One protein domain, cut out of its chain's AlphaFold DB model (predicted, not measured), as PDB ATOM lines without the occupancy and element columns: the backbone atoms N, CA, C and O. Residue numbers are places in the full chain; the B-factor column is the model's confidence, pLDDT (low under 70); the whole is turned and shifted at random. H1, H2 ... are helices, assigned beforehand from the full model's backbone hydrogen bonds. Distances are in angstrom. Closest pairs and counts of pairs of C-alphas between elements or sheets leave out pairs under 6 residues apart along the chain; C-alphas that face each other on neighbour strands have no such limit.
ATOM      1  N   GLN A  39     152.772 113.833 189.511       76.00
ATOM      2  CA  GLN A  39     152.278 114.197 190.837       76.00
ATOM      3  C   GLN A  39     153.185 115.232 191.515       76.00
ATOM      4  O   GLN A  39     152.684 116.173 192.127       76.00
ATOM      5  N   GLU A  40     154.503 115.115 191.347       78.06
ATOM      6  CA  GLU A  40     155.471 116.069 191.889       78.06
ATOM      7  C   GLU A  40     155.420 117.414 191.147       78.06
ATOM      8  O   GLU A  40     155.467 118.471 191.775       78.06
ATOM      9  N   LEU A  41     155.227 117.416 189.823       81.00
ATOM     10  CA  LEU A  41     155.018 118.662 189.075       81.00
ATOM     11  C   LEU A  41     153.705 119.358 189.475       81.00
ATOM     12  O   LEU A  41     153.683 120.579 189.635       81.00
ATOM     13  N   ALA A  42     152.621 118.599 189.658       79.56
ATOM     14  CA  ALA A  42     151.338 119.131 190.117       79.56
ATOM     15  C   ALA A  42     151.438 119.710 191.534       79.56
ATOM     16  O   ALA A  42     150.901 120.787 191.799       79.56
ATOM     17  N   LYS A  43     152.185 119.040 192.418       80.88
ATOM     18  CA  LYS A  43     152.496 119.533 193.759       80.88
ATOM     19  C   LYS A  43     153.280 120.844 193.704       80.88
ATOM     20  O   LYS A  43     152.834 121.821 194.285       80.88
ATOM     21  N   ARG A  44     154.361 120.922 192.921       85.56
ATOM     22  CA  ARG A  44     155.160 122.156 192.762       85.56
ATOM     23  C   ARG A  44     154.372 123.320 192.171       85.56
ATOM     24  O   ARG A  44     154.602 124.473 192.537       85.56
ATOM     25  N   LEU A  45     153.444 123.033 191.258       84.25
ATOM     26  CA  LEU A  45     152.516 124.030 190.732       84.25
ATOM     27  C   LEU A  45     151.576 124.527 191.843       84.25
ATOM     28  O   LEU A  45     151.417 125.737 192.005       84.25
ATOM     29  N   GLY A  46     151.055 123.601 192.654       76.56
ATOM     30  CA  GLY A  46     150.241 123.877 193.835       76.56
ATOM     31  C   GLY A  46     150.960 124.714 194.895       76.56
ATOM     32  O   GLY A  46     150.414 125.702 195.378       76.56
ATOM     33  N   ASP A  47     152.210 124.376 195.194       79.69
ATOM     34  CA  ASP A  47     153.063 125.110 196.131       79.69
ATOM     35  C   ASP A  47     153.384 126.519 195.607       79.69
ATOM     36  O   ASP A  47     153.505 127.475 196.373       79.69
ATOM     37  N   SER A  48     153.486 126.672 194.282       81.00
ATOM     38  CA  SER A  48     153.842 127.944 193.655       81.00
ATOM     39  C   SER A  48     152.661 128.896 193.489       81.00
ATOM     40  O   SER A  48     152.844 130.101 193.653       81.00
ATOM     41  N   PHE A  49     151.473 128.396 193.144       82.00
ATOM     42  CA  PHE A  49     150.323 129.224 192.749       82.00
ATOM     43  C   PHE A  49     149.040 128.946 193.549       82.00
ATOM     44  O   PHE A  49     148.020 129.589 193.307       82.00
ATOM     45  N   GLY A  50     149.084 128.040 194.525       79.31
ATOM     46  CA  GLY A  50     147.935 127.611 195.320       79.31
ATOM     47  C   GLY A  50     147.195 126.419 194.707       79.31
ATOM     48  O   GLY A  50     147.585 125.884 193.672       79.31
ATOM     49  N   ALA A  51     146.095 126.000 195.346       78.94
ATOM     50  CA  ALA A  51     145.291 124.841 194.938       78.94
ATOM     51  C   ALA A  51     144.896 124.859 193.446       78.94
ATOM     52  O   ALA A  51     144.916 125.908 192.803       78.94
ATOM     53  N   ALA A  52     144.484 123.712 192.896       77.06
ATOM     54  CA  ALA A  52     144.262 123.529 191.454       77.06
ATOM     55  C   ALA A  52     143.507 124.678 190.734       77.06
ATOM     56  O   ALA A  52     143.999 125.112 189.693       77.06
ATOM     57  N   PRO A  53     142.412 125.260 191.275       77.19
ATOM     58  CA  PRO A  53     141.741 126.400 190.636       77.19
ATOM     59  C   PRO A  53     142.600 127.677 190.568       77.19
ATOM     60  O   PRO A  53     142.535 128.424 189.595       77.19
ATOM     61  N   ALA A  54     143.422 127.929 191.589       76.81
ATOM     62  CA  ALA A  54     144.328 129.077 191.645       76.81
ATOM     63  C   ALA A  54     145.546 128.877 190.731       76.81
ATOM     64  O   ALA A  54     145.945 129.801 190.024       76.81
ATOM     65  N   SER A  55     146.073 127.652 190.674       82.31
ATOM     66  CA  SER A  55     147.098 127.261 189.702       82.31
ATOM     67  C   SER A  55     146.613 127.426 188.257       82.31
ATOM     68  O   SER A  55     147.345 127.938 187.412       82.31
ATOM     69  N   GLU A  56     145.365 127.053 187.967       84.00
ATOM     70  CA  GLU A  56     144.760 127.222 186.643       84.00
ATOM     71  C   GLU A  56     144.599 128.704 186.271       84.00
ATOM     72  O   GLU A  56     145.038 129.119 185.198       84.00
ATOM     73  N   ALA A  57     144.062 129.518 187.185       83.00
ATOM     74  CA  ALA A  57     143.932 130.962 186.993       83.00
ATOM     75  C   ALA A  57     145.295 131.658 186.818       83.00
ATOM     76  O   ALA A  57     145.430 132.589 186.022       83.00
ATOM     77  N   ALA A  58     146.330 131.195 187.525       85.88
ATOM     78  CA  ALA A  58     147.681 131.722 187.391       85.88
ATOM     79  C   ALA A  58     148.292 131.403 186.020       85.88
ATOM     80  O   ALA A  58     148.873 132.286 185.391       85.88
ATOM     81  N   LEU A  59     148.142 130.171 185.523       89.75
ATOM     82  CA  LEU A  59     148.612 129.803 184.182       89.75
ATOM     83  C   LEU A  59     147.877 130.588 183.084       89.75
ATOM     84  O   LEU A  59     148.508 131.022 182.117       89.75
ATOM     85  N   GLU A  60     146.575 130.827 183.254       90.00
ATOM     86  CA  GLU A  60     145.779 131.680 182.365       90.00
ATOM     87  C   GLU A  60     146.272 133.133 182.378       90.00
ATOM     88  O   GLU A  60     146.476 133.748 181.330       90.00
ATOM     89  N   GLU A  61     146.589 133.671 183.557       88.44
ATOM     90  CA  GLU A  61     147.124 135.022 183.657       88.44
ATOM     91  C   GLU A  61     148.528 135.154 183.035       88.44
ATOM     92  O   GLU A  61     148.833 136.161 182.380       88.44
ATOM     93  N   ILE A  62     149.390 134.148 183.215       91.12
ATOM     94  CA  ILE A  62     150.713 134.089 182.576       91.12
ATOM     95  C   ILE A  62     150.556 134.144 181.056       91.12
ATOM     96  O   ILE A  62     151.232 134.945 180.400       91.12
ATOM     97  N   PHE A  63     149.635 133.343 180.515       94.19
ATOM     98  CA  PHE A  63     149.317 133.322 179.093       94.19
ATOM     99  C   PHE A  63     148.881 134.707 178.589       94.19
ATOM    100  O   PHE A  63     149.481 135.244 177.655       94.19
ATOM    101  N   ASP A  64     147.896 135.332 179.237       90.19
ATOM    102  CA  ASP A  64     147.341 136.616 178.796       90.19
ATOM    103  C   ASP A  64     148.334 137.776 178.900       90.19
ATOM    104  O   ASP A  64     148.296 138.729 178.114       90.19
ATOM    105  N   ARG A  65     149.221 137.748 179.896       87.31
ATOM    106  CA  ARG A  65     150.260 138.772 180.062       87.31
ATOM    107  C   ARG A  65     151.330 138.658 178.994       87.31
ATOM    108  O   ARG A  65     151.620 139.656 178.338       87.31
ATOM    109  N   ALA A  66     151.864 137.459 178.786       87.88
ATOM    110  CA  ALA A  66     152.876 137.232 177.764       87.88
ATOM    111  C   ALA A  66     152.323 137.503 176.356       87.88
ATOM    112  O   ALA A  66     152.998 138.119 175.535       87.88
ATOM    113  N   ARG A  67     151.055 137.158 176.103       90.44
ATOM    114  CA  ARG A  67     150.362 137.496 174.858       90.44
ATOM    115  C   ARG A  67     150.227 139.007 174.638       90.44
ATOM    116  O   ARG A  67     150.462 139.478 173.530       90.44
ATOM    117  N   ARG A  68     149.866 139.781 175.670       87.88
ATOM    118  CA  ARG A  68     149.755 141.254 175.583       87.88
ATOM    119  C   ARG A  68     151.103 141.950 175.409       87.88
ATOM    120  O   ARG A  68     151.160 143.012 174.801       87.88
ATOM    121  N   GLN A  69     152.168 141.356 175.937       84.31
ATOM    122  CA  GLN A  69     153.536 141.875 175.869       84.31
ATOM    123  C   GLN A  69     154.310 141.368 174.642       84.31
ATOM    124  O   GLN A  69     155.499 141.656 174.518       84.31
ATOM    125  N   ALA A  70     153.659 140.616 173.748       82.88
ATOM    126  CA  ALA A  70     154.298 139.953 172.623       82.88
ATOM    127  C   ALA A  70     154.997 140.956 171.679       82.88
ATOM    128  O   ALA A  70     154.329 141.779 171.044       82.88
ATOM    129  N   PRO A  71     156.326 140.866 171.498       75.69
ATOM    130  CA  PRO A  71     157.057 141.668 170.525       75.69
ATOM    131  C   PRO A  71     156.917 141.039 169.128       75.69
ATOM    132  O   PRO A  71     157.861 140.472 168.581       75.69
ATOM    133  N   VAL A  72     155.722 141.134 168.533       73.75
ATOM    134  CA  VAL A  72     155.351 140.445 167.272       73.75
ATOM    135  C   VAL A  72     156.239 140.838 166.074       73.75
ATOM    136  O   VAL A  72     156.308 140.116 165.079       73.75
ATOM    137  N   ASN A  73     156.971 141.951 166.183       78.56
ATOM    138  CA  ASN A  73     157.872 142.462 165.148       78.56
ATOM    139  C   ASN A  73     159.323 141.958 165.274       78.56
ATOM    140  O   ASN A  73     160.151 142.321 164.442       78.56
ATOM    141  N   ASN A  74     159.653 141.132 166.277       86.62
ATOM    142  CA  ASN A  74     160.987 140.547 166.429       86.62
ATOM    143  C   ASN A  74     161.015 139.094 165.898       86.62
ATOM    144  O   ASN A  74     160.510 138.189 166.571       86.62
ATOM    145  N   PRO A  75     161.614 138.832 164.720       81.81
ATOM    146  CA  PRO A  75     161.568 137.515 164.084       81.81
ATOM    147  C   PRO A  75     162.275 136.416 164.890       81.81
ATOM    148  O   PRO A  75     161.801 135.281 164.896       81.81
ATOM    149  N   ALA A  76     163.348 136.733 165.623       79.12
ATOM    150  CA  ALA A  76     164.065 135.753 166.444       79.12
ATOM    151  C   ALA A  76     163.236 135.311 167.662       79.12
ATOM    152  O   ALA A  76     163.127 134.121 167.959       79.12
ATOM    153  N   GLN A  77     162.587 136.266 168.334       81.56
ATOM    154  CA  GLN A  77     161.695 135.969 169.457       81.56
ATOM    155  C   GLN A  77     160.426 135.249 168.996       81.56
ATOM    156  O   GLN A  77     159.936 134.367 169.697       81.56
ATOM    157  N   GLN A  78     159.919 135.572 167.803       89.94
ATOM    158  CA  GLN A  78     158.783 134.862 167.227       89.94
ATOM    159  C   GLN A  78     159.119 133.399 166.905       89.94
ATOM    160  O   GLN A  78     158.317 132.524 167.215       89.94
ATOM    161  N   ALA A  79     160.297 133.124 166.333       87.50
ATOM    162  CA  ALA A  79     160.739 131.760 166.039       87.50
ATOM    163  C   ALA A  79     160.897 130.917 167.318       87.50
ATOM    164  O   ALA A  79     160.476 129.761 167.361       87.50
ATOM    165  N   LEU A  80     161.437 131.512 168.389       88.00
ATOM    166  CA  LEU A  80     161.549 130.854 169.691       88.00
ATOM    167  C   LEU A  80     160.173 130.563 170.312       88.00
ATOM    168  O   LEU A  80     159.938 129.454 170.795       88.00
ATOM    169  N   ALA A  81     159.255 131.534 170.269       89.00
ATOM    170  CA  ALA A  81     157.895 131.366 170.777       89.00
ATOM    171  C   ALA A  81     157.127 130.285 170.002       89.00
ATOM    172  O   ALA A  81     156.405 129.484 170.603       89.00
ATOM    173  N   GLU A  82     157.319 130.206 168.683       92.75
ATOM    174  CA  GLU A  82     156.764 129.138 167.853       92.75
ATOM    175  C   GLU A  82     157.296 127.762 168.280       92.75
ATOM    176  O   GLU A  82     156.503 126.850 168.528       92.75
ATOM    177  N   ALA A  83     158.619 127.615 168.423       90.06
ATOM    178  CA  ALA A  83     159.246 126.353 168.818       90.06
ATOM    179  C   ALA A  83     158.745 125.861 170.187       90.06
ATOM    180  O   ALA A  83     158.377 124.694 170.339       90.06
ATOM    181  N   GLN A  84     158.651 126.760 171.169       92.62
ATOM    182  CA  GLN A  84     158.155 126.435 172.510       92.62
ATOM    183  C   GLN A  84     156.650 126.137 172.526       92.62
ATOM    184  O   GLN A  84     156.206 125.244 173.245       92.62
ATOM    185  N   THR A  85     155.865 126.814 171.685       93.12
ATOM    186  CA  THR A  85     154.440 126.500 171.505       93.12
ATOM    187  C   THR A  85     154.257 125.094 170.931       93.12
ATOM    188  O   THR A  85     153.431 124.332 171.431       93.12
ATOM    189  N   ARG A  86     155.055 124.706 169.923       91.69
ATOM    190  CA  ARG A  86     155.034 123.341 169.366       91.69
ATOM    191  C   ARG A  86     155.433 122.299 170.409       91.69
ATOM    192  O   ARG A  86     154.788 121.257 170.486       91.69
ATOM    193  N   ALA A  87     156.443 122.589 171.231       88.94
ATOM    194  CA  ALA A  87     156.859 121.708 172.320       88.94
ATOM    195  C   ALA A  87     155.737 121.504 173.352       88.94
ATOM    196  O   ALA A  87     155.450 120.370 173.729       88.94
ATOM    197  N   LEU A  88     155.041 122.576 173.746       90.94
ATOM    198  CA  LEU A  88     153.882 122.477 174.633       90.94
ATOM    199  C   LEU A  88     152.745 121.670 174.004       90.94
ATOM    200  O   LEU A  88     152.160 120.820 174.663       90.94
ATOM    201  N   PHE A  89     152.441 121.901 172.727       92.44
ATOM    202  CA  PHE A  89     151.374 121.179 172.033       92.44
ATOM    203  C   PHE A  89     151.679 119.697 171.865       92.44
ATOM    204  O   PHE A  89     150.760 118.888 171.965       92.44
ATOM    205  N   LYS A  90     152.948 119.336 171.669       88.69
ATOM    206  CA  LYS A  90     153.381 117.940 171.676       88.69
ATOM    207  C   LYS A  90     153.096 117.292 173.035       88.69
ATOM    208  O   LYS A  90     152.443 116.257 173.070       88.69
ATOM    209  N   ILE A  91     153.465 117.957 174.136       84.75
ATOM    210  CA  ILE A  91     153.165 117.489 175.503       84.75
ATOM    211  C   ILE A  91     151.650 117.358 175.725       84.75
ATOM    212  O   ILE A  91     151.190 116.398 176.337       84.75
ATOM    213  N   MET A  92     150.851 118.302 175.218       86.69
ATOM    214  CA  MET A  92     149.389 118.225 175.301       86.69
ATOM    215  C   MET A  92     148.845 117.009 174.539       86.69
ATOM    216  O   MET A  92     148.044 116.262 175.090       86.69
ATOM    217  N   GLN A  93     149.312 116.775 173.309       87.00
ATOM    218  CA  GLN A  93     148.890 115.644 172.477       87.00
ATOM    219  C   GLN A  93     149.288 114.293 173.077       87.00
ATOM    220  O   GLN A  93     148.459 113.388 173.114       87.00
ATOM    221  N   GLU A  94     150.514 114.173 173.596       83.38
ATOM    222  CA  GLU A  94     150.994 112.983 174.318       83.38
ATOM    223  C   GLU A  94     150.108 112.659 175.535       83.38
ATOM    224  O   GLU A  94     149.961 111.499 175.907       83.38
ATOM    225  N   ARG A  95     149.449 113.673 176.111       80.50
ATOM    226  CA  ARG A  95     148.524 113.552 177.248       80.50
ATOM    227  C   ARG A  95     147.048 113.461 176.850       80.50
ATOM    228  O   ARG A  95     146.173 113.613 177.698       80.50
ATOM    229  N   GLY A  96     146.747 113.268 175.566       83.12
ATOM    230  CA  GLY A  96     145.371 113.209 175.063       83.12
ATOM    231  C   GLY A  96     144.618 114.547 175.115       83.12
ATOM    232  O   GLY A  96     143.407 114.579 174.903       83.12
ATOM    233  N   VAL A  97     145.308 115.662 175.368       81.94
ATOM    234  CA  VAL A  97     144.730 117.009 175.383       81.94
ATOM    235  C   VAL A  97     144.862 117.627 173.995       81.94
ATOM    236  O   VAL A  97     145.958 117.841 173.478       81.94
ATOM    237  N   LYS A  98     143.727 117.953 173.373       83.31
ATOM    238  CA  LYS A  98     143.710 118.566 172.041       83.31
ATOM    239  C   LYS A  98     144.200 120.025 172.108       83.31
ATOM    240  O   LYS A  98     143.597 120.819 172.832       83.31
ATOM    241  N   PRO A  99     145.236 120.421 171.341       83.81
ATOM    242  CA  PRO A  99     145.675 121.812 171.293       83.81
ATOM    243  C   PRO A  99     144.586 122.748 170.738       83.81
ATOM    244  O   PRO A  99     143.869 122.370 169.805       83.81
ATOM    245  N   PRO A 100     144.471 123.984 171.247       74.38
ATOM    246  CA  PRO A 100     143.396 124.916 170.904       74.38
ATOM    247  C   PRO A 100     143.670 125.670 169.590       74.38
ATOM    248  O   PRO A 100     143.752 126.899 169.565       74.38
ATOM    249  N   THR A 101     143.832 124.952 168.472       73.19
ATOM    250  CA  THR A 101     143.973 125.589 167.150       73.19
ATOM    251  C   THR A 101     143.115 124.925 166.078       73.19
ATOM    252  O   THR A 101     143.007 123.703 166.009       73.19
ATOM    253  N   HIS A 102     142.535 125.764 165.217       60.28
ATOM    254  CA  HIS A 102     141.826 125.375 163.992       60.28
ATOM    255  C   HIS A 102     142.533 125.906 162.733       60.28
ATOM    256  O   HIS A 102     141.919 126.023 161.676       60.28
ATOM    257  N   SER A 103     143.806 126.298 162.842       73.81
ATOM    258  CA  SER A 103     144.562 126.786 161.690       73.81
ATOM    259  C   SER A 103     145.075 125.615 160.852       73.81
ATOM    260  O   SER A 103     145.416 124.558 161.380       73.81
ATOM    261  N   ALA A 104     145.191 125.824 159.539       65.94
ATOM    262  CA  ALA A 104     145.762 124.831 158.626       65.94
ATOM    263  C   ALA A 104     147.231 124.484 158.951       65.94
ATOM    264  O   ALA A 104     147.717 123.431 158.555       65.94
ATOM    265  N   THR A 105     147.935 125.351 159.689       74.69
ATOM    266  CA  THR A 105     149.330 125.156 160.116       74.69
ATOM    267  C   THR A 105     149.467 124.490 161.489       74.69
ATOM    268  O   THR A 105     150.589 124.219 161.921       74.69
ATOM    269  N   GLY A 106     148.355 124.247 162.198       79.31
ATOM    270  CA  GLY A 106     148.343 123.671 163.547       79.31
ATOM    271  C   GLY A 106     148.884 124.596 164.648       79.31
ATOM    272  O   GLY A 106     149.164 124.135 165.754       79.31
ATOM    273  N   LEU A 107     149.055 125.890 164.355       84.50
ATOM    274  CA  LEU A 107     149.590 126.897 165.277       84.50
ATOM    275  C   LEU A 107     148.610 128.048 165.548       84.50
ATOM    276  O   LEU A 107     147.857 128.444 164.653       84.50
ATOM    277  N   PRO A 108     148.636 128.640 166.756       87.88
ATOM    278  CA  PRO A 108     147.824 129.801 167.085       87.88
ATOM    279  C   PRO A 108     148.410 131.083 166.462       87.88
ATOM    280  O   PRO A 108     149.507 131.080 165.895       87.88
ATOM    281  N   LYS A 109     147.674 132.201 166.567       90.44
ATOM    282  CA  LYS A 109     148.133 133.529 166.111       90.44
ATOM    283  C   LYS A 109     149.478 133.906 166.752       90.44
ATOM    284  O   LYS A 109     149.776 133.468 167.861       90.44
ATOM    285  N   LYS A 110     150.279 134.733 166.064       89.44
ATOM    286  CA  LYS A 110     151.655 135.075 166.478       89.44
ATOM    287  C   LYS A 110     151.752 135.625 167.906       89.44
ATOM    288  O   LYS A 110     152.665 135.241 168.623       89.44
ATOM    289  N   ASP A 111     150.803 136.457 168.328       87.00
ATOM    290  CA  ASP A 111     150.689 136.986 169.694       87.00
ATOM    291  C   ASP A 111     150.422 135.872 170.723       87.00
ATOM    292  O   ASP A 111     151.076 135.798 171.760       87.00
ATOM    293  N   ALA A 112     149.497 134.961 170.414       90.44
ATOM    294  CA  ALA A 112     149.141 133.843 171.283       90.44
ATOM    295  C   ALA A 112     150.280 132.817 171.445       90.44
ATOM    296  O   ALA A 112     150.355 132.160 172.482       90.44
ATOM    297  N   GLN A 113     151.194 132.710 170.475       92.31
ATOM    298  CA  GLN A 113     152.392 131.866 170.597       92.31
ATOM    299  C   GLN A 113     153.290 132.312 171.766       92.31
ATOM    300  O   GLN A 113     153.816 131.467 172.482       92.31
ATOM    301  N   HIS A 114     153.404 133.617 172.042       91.62
ATOM    302  CA  HIS A 114     154.154 134.113 173.212       91.62
ATOM    303  C   HIS A 114     153.478 133.734 174.534       91.62
ATOM    304  O   HIS A 114     154.157 133.414 175.508       91.62
ATOM    305  N   GLY A 115     152.142 133.697 174.552       90.75
ATOM    306  CA  GLY A 115     151.363 133.195 175.684       90.75
ATOM    307  C   GLY A 115     151.675 131.730 175.999       90.75
ATOM    308  O   GLY A 115     152.031 131.397 177.129       90.75
ATOM    309  N   TYR A 116     151.593 130.851 174.997       93.81
ATOM    310  CA  TYR A 116     151.886 129.421 175.170       93.81
ATOM    311  C   TYR A 116     153.361 129.151 175.481       93.81
ATOM    312  O   TYR A 116     153.668 128.299 176.313       93.81
ATOM    313  N   ALA A 117     154.275 129.910 174.878       92.62
ATOM    314  CA  ALA A 117     155.699 129.844 175.180       92.62
ATOM    315  C   ALA A 117     155.995 130.155 176.658       92.62
ATOM    316  O   ALA A 117     156.749 129.425 177.301       92.62
ATOM    317  N   ALA A 118     155.356 131.176 177.237       91.50
ATOM    318  CA  ALA A 118     155.525 131.512 178.652       91.50
ATOM    319  C   ALA A 118     154.990 130.415 179.591       91.50
ATOM    320  O   ALA A 118     155.625 130.103 180.603       91.50
ATOM    321  N   VAL A 119     153.863 129.784 179.243       94.25
ATOM    322  CA  VAL A 119     153.328 128.629 179.987       94.25
ATOM    323  C   VAL A 119     154.308 127.453 179.933       94.25
ATOM    324  O   VAL A 119     154.650 126.893 180.973       94.25
ATOM    325  N   TYR A 120     154.835 127.130 178.749       93.25
ATOM    326  CA  TYR A 120     155.836 126.074 178.573       93.25
ATOM    327  C   TYR A 120     157.094 126.305 179.418       93.25
ATOM    328  O   TYR A 120     157.540 125.406 180.133       93.25
ATOM    329  N   GLN A 121     157.648 127.519 179.376       92.31
ATOM    330  CA  GLN A 121     158.827 127.887 180.160       92.31
ATOM    331  C   GLN A 121     158.568 127.782 181.667       92.31
ATOM    332  O   GLN A 121     159.439 127.333 182.403       92.31
ATOM    333  N   THR A 122     157.371 128.156 182.124       91.88
ATOM    334  CA  THR A 122     156.987 128.075 183.542       91.88
ATOM    335  C   THR A 122     156.921 126.626 184.016       91.88
ATOM    336  O   THR A 122     157.522 126.285 185.031       91.88
ATOM    337  N   LEU A 123     156.254 125.755 183.254       90.69
ATOM    338  CA  LEU A 123     156.155 124.331 183.582       90.69
ATOM    339  C   LEU A 123     157.526 123.644 183.546       90.69
ATOM    340  O   LEU A 123     157.830 122.833 184.415       90.69
ATOM    341  N   THR A 124     158.370 124.009 182.580       87.56
ATOM    342  CA  THR A 124     159.737 123.485 182.462       87.56
ATOM    343  C   THR A 124     160.615 123.957 183.621       87.56
ATOM    344  O   THR A 124     161.329 123.154 184.208       87.56
ATOM    345  N   ALA A 125     160.518 125.230 184.019       87.00
ATOM    346  CA  ALA A 125     161.257 125.766 185.161       87.00
ATOM    347  C   ALA A 125     160.874 125.064 186.473       87.00
ATOM    348  O   ALA A 125     161.754 124.648 187.221       87.00
ATOM    349  N   LEU A 126     159.577 124.851 186.717       86.75
ATOM    350  CA  LEU A 126     159.098 124.114 187.892       86.75
ATOM    351  C   LEU A 126     159.542 122.649 187.886       86.75
ATOM    352  O   LEU A 126     159.916 122.103 188.929       86.75
ATOM    353  N   ARG A 127     159.528 122.022 186.706       85.81
ATOM    354  CA  ARG A 127     159.982 120.644 186.538       85.81
ATOM    355  C   ARG A 127     161.469 120.501 186.852       85.81
ATOM    356  O   ARG A 127     161.852 119.636 187.631       85.81
ATOM    357  N   ASP A 128     162.274 121.398 186.301       81.56
ATOM    358  CA  ASP A 128     163.732 121.330 186.362       81.56
ATOM    359  C   ASP A 128     164.303 122.026 187.618       81.56
ATOM    360  O   ASP A 128     165.518 122.119 187.773       81.56
ATOM    361  N   GLY A 129     163.445 122.554 188.506       74.00
ATOM    362  CA  GLY A 129     163.858 123.282 189.715       74.00
ATOM    363  C   GLY A 129     164.578 124.607 189.430       74.00
ATOM    364  O   GLY A 129     165.354 125.083 190.253       74.00
ATOM    365  N   ARG A 130     164.353 125.200 188.254       77.00
ATOM    366  CA  ARG A 130     164.973 126.454 187.807       77.00
ATOM    367  C   ARG A 130     164.117 127.667 188.193       77.00
ATOM    368  O   ARG A 130     162.901 127.537 188.349       77.00
ATOM    369  N   PRO A 131     164.712 128.870 188.309       72.75
ATOM    370  CA  PRO A 131     163.950 130.087 188.571       72.75
ATOM    371  C   PRO A 131     162.879 130.324 187.497       72.75
ATOM    372  O   PRO A 131     163.129 130.175 186.300       72.75
ATOM    373  N   MET A 132     161.675 130.707 187.932       84.19
ATOM    374  CA  MET A 132     160.548 130.942 187.028       84.19
ATOM    375  C   MET A 132     160.759 132.176 186.131       84.19
ATOM    376  O   MET A 132     161.331 133.174 186.580       84.19
ATOM    377  N   PRO A 133     160.228 132.169 184.891       81.56
ATOM    378  CA  PRO A 133     160.259 133.331 184.005       81.56
ATOM    379  C   PRO A 133     159.643 134.578 184.651       81.56
ATOM    380  O   PRO A 133     158.695 134.482 185.432       81.56
ATOM    381  N   ALA A 134     160.124 135.767 184.280       76.75
ATOM    382  CA  ALA A 134     159.725 137.037 184.903       76.75
ATOM    383  C   ALA A 134     158.199 137.263 184.951       76.75
ATOM    384  O   ALA A 134     157.681 137.776 185.948       76.75
ATOM    385  N   VAL A 135     157.476 136.837 183.907       82.12
ATOM    386  CA  VAL A 135     156.006 136.912 183.838       82.12
ATOM    387  C   VAL A 135     155.360 136.015 184.901       82.12
ATOM    388  O   VAL A 135     154.502 136.484 185.647       82.12
ATOM    389  N   ALA A 136     155.816 134.767 185.029       81.69
ATOM    390  CA  ALA A 136     155.321 133.796 186.004       81.69
ATOM    391  C   ALA A 136     155.667 134.176 187.444       81.69
ATOM    392  O   ALA A 136     154.791 134.170 188.305       81.69
ATOM    393  N   ALA A 137     156.892 134.641 187.689       75.81
ATOM    394  CA  ALA A 137     157.286 135.182 188.985       75.81
ATOM    395  C   ALA A 137     156.430 136.410 189.371       75.81
ATOM    396  O   ALA A 137     156.081 136.605 190.534       75.81
ATOM    397  N   GLY A 138     156.042 137.240 188.395       70.31
ATOM    398  CA  GLY A 138     155.130 138.369 188.601       70.31
ATOM    399  C   GLY A 138     153.677 137.972 188.884       70.31
ATOM    400  O   GLY A 138     152.964 138.722 189.553       70.31
ATOM    401  N   VAL A 139     153.227 136.820 188.384       79.31
ATOM    402  CA  VAL A 139     151.912 136.232 188.689       79.31
ATOM    403  C   VAL A 139     151.932 135.555 190.056       79.31
ATOM    404  O   VAL A 139     151.081 135.877 190.878       79.31
ATOM    405  N   GLN A 140     152.955 134.757 190.366       80.56
ATOM    406  CA  GLN A 140     153.132 134.124 191.678       80.56
ATOM    407  C   GLN A 140     153.110 135.153 192.811       80.56
ATOM    408  O   GLN A 140     152.383 134.993 193.787       80.56
ATOM    409  N   ARG A 141     153.848 136.263 192.661       69.62
ATOM    410  CA  ARG A 141     153.867 137.342 193.661       69.62
ATOM    411  C   ARG A 141     152.492 137.966 193.913       69.62
ATOM    412  O   ARG A 141     152.278 138.506 194.990       69.62
ATOM    413  N   ARG A 142     151.573 137.914 192.943       66.50
ATOM    414  CA  ARG A 142     150.207 138.449 193.075       66.50
ATOM    415  C   ARG A 142     149.203 137.394 193.536       66.50
ATOM    416  O   ARG A 142     148.335 137.706 194.347       66.50
ATOM    417  N   ALA A 143     149.367 136.142 193.121       60.66
ATOM    418  CA  ALA A 143     148.609 135.019 193.665       60.66
ATOM    419  C   ALA A 143     148.881 134.849 195.175       60.66
ATOM    420  O   ALA A 143     147.946 134.743 195.967       60.66
ATOM    421  N   GLY A 144     150.145 134.980 195.598       48.31
ATOM    422  CA  GLY A 144     150.537 134.979 197.013       48.31
ATOM    423  C   GLY A 144     149.910 136.110 197.843       48.31
ATOM    424  O   GLY A 144     149.685 135.937 199.038       48.31
ATOM    425  N   THR A 145     149.545 137.242 197.223       44.84
ATOM    426  CA  THR A 145     148.840 138.346 197.907       44.84
ATOM    427  C   THR A 145     147.334 138.131 198.071       44.84
ATOM    428  O   THR A 145     146.746 138.772 198.934       44.84
ATOM    429  N   GLN A 146     146.705 137.234 197.300       42.19
ATOM    430  CA  GLN A 146     145.284 136.881 197.473       42.19
ATOM    431  C   GLN A 146     145.078 135.676 198.402       42.19
ATOM    432  O   GLN A 146     144.056 135.603 199.077       42.19
ATOM    433  N   ALA A 147     146.054 134.764 198.488       39.06
ATOM    434  CA  ALA A 147     146.020 133.635 199.424       39.06
ATOM    435  C   ALA A 147     146.376 134.029 200.876       39.06
ATOM    436  O   ALA A 147     146.065 133.296 201.812       39.06
ATOM    437  N   SER A 148     146.996 135.200 201.081       38.22
ATOM    438  CA  SER A 148     147.285 135.764 202.402       38.22
ATOM    439  C   SER A 148     146.072 136.537 202.940       38.22
ATOM    440  O   SER A 148     145.921 137.732 202.703       38.22
TER     441      SER A 148
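Overview. This is residues 39 to 148 of the 1095 residues of the protein "AAA domain-containing protein" of Chloroflexales bacterium ZM16-3 (UniProt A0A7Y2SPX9). What is the picture? H4 runs through the middle, crossed by H2 and H3, with H5 packed on H2 and H1 on H4. How big? The printed part has 110 residues with five named helices, H1 to H5, all helix, compact, with a radius of gyration of the C-alphas of 13.9 A and spans of 43 by 31 by 23 A.

Along the chain. Where are the helices? H1 is residues 39 to 49, H2 52 to 68, H3 75 to 94, 28.6 A from first to last C-alpha, H4 110 to 128, 27.0 A, and H5 134 to 147. Which anchors? C-alpha 39 is at (152.278, 114.197, 190.837), C-alpha 147 at (146.020, 133.635, 199.424).

Arrangement. What touches H4? Among others, H2 touches residues 111 to 119 of H4 alone, closest C-alphas Phe 63 and Gly 115, 4.0 A, and H3 touches H4 at a steep tilt of 62 degrees, closest C-alphas Gln 84 and Ala 117, 5.0 A. Which O i to N i+4 pairs are within hydrogen-bond range? Every one in H1, H2 and H3, 13 of 15 in H4, 8 of 10 in H5.

Size, cuts and confidence. Any cut or long link? The printed part has no cut; residues 95 to 109 are a long link. Where is pLDDT under 70? At residues 102, 104 and 141 to 148.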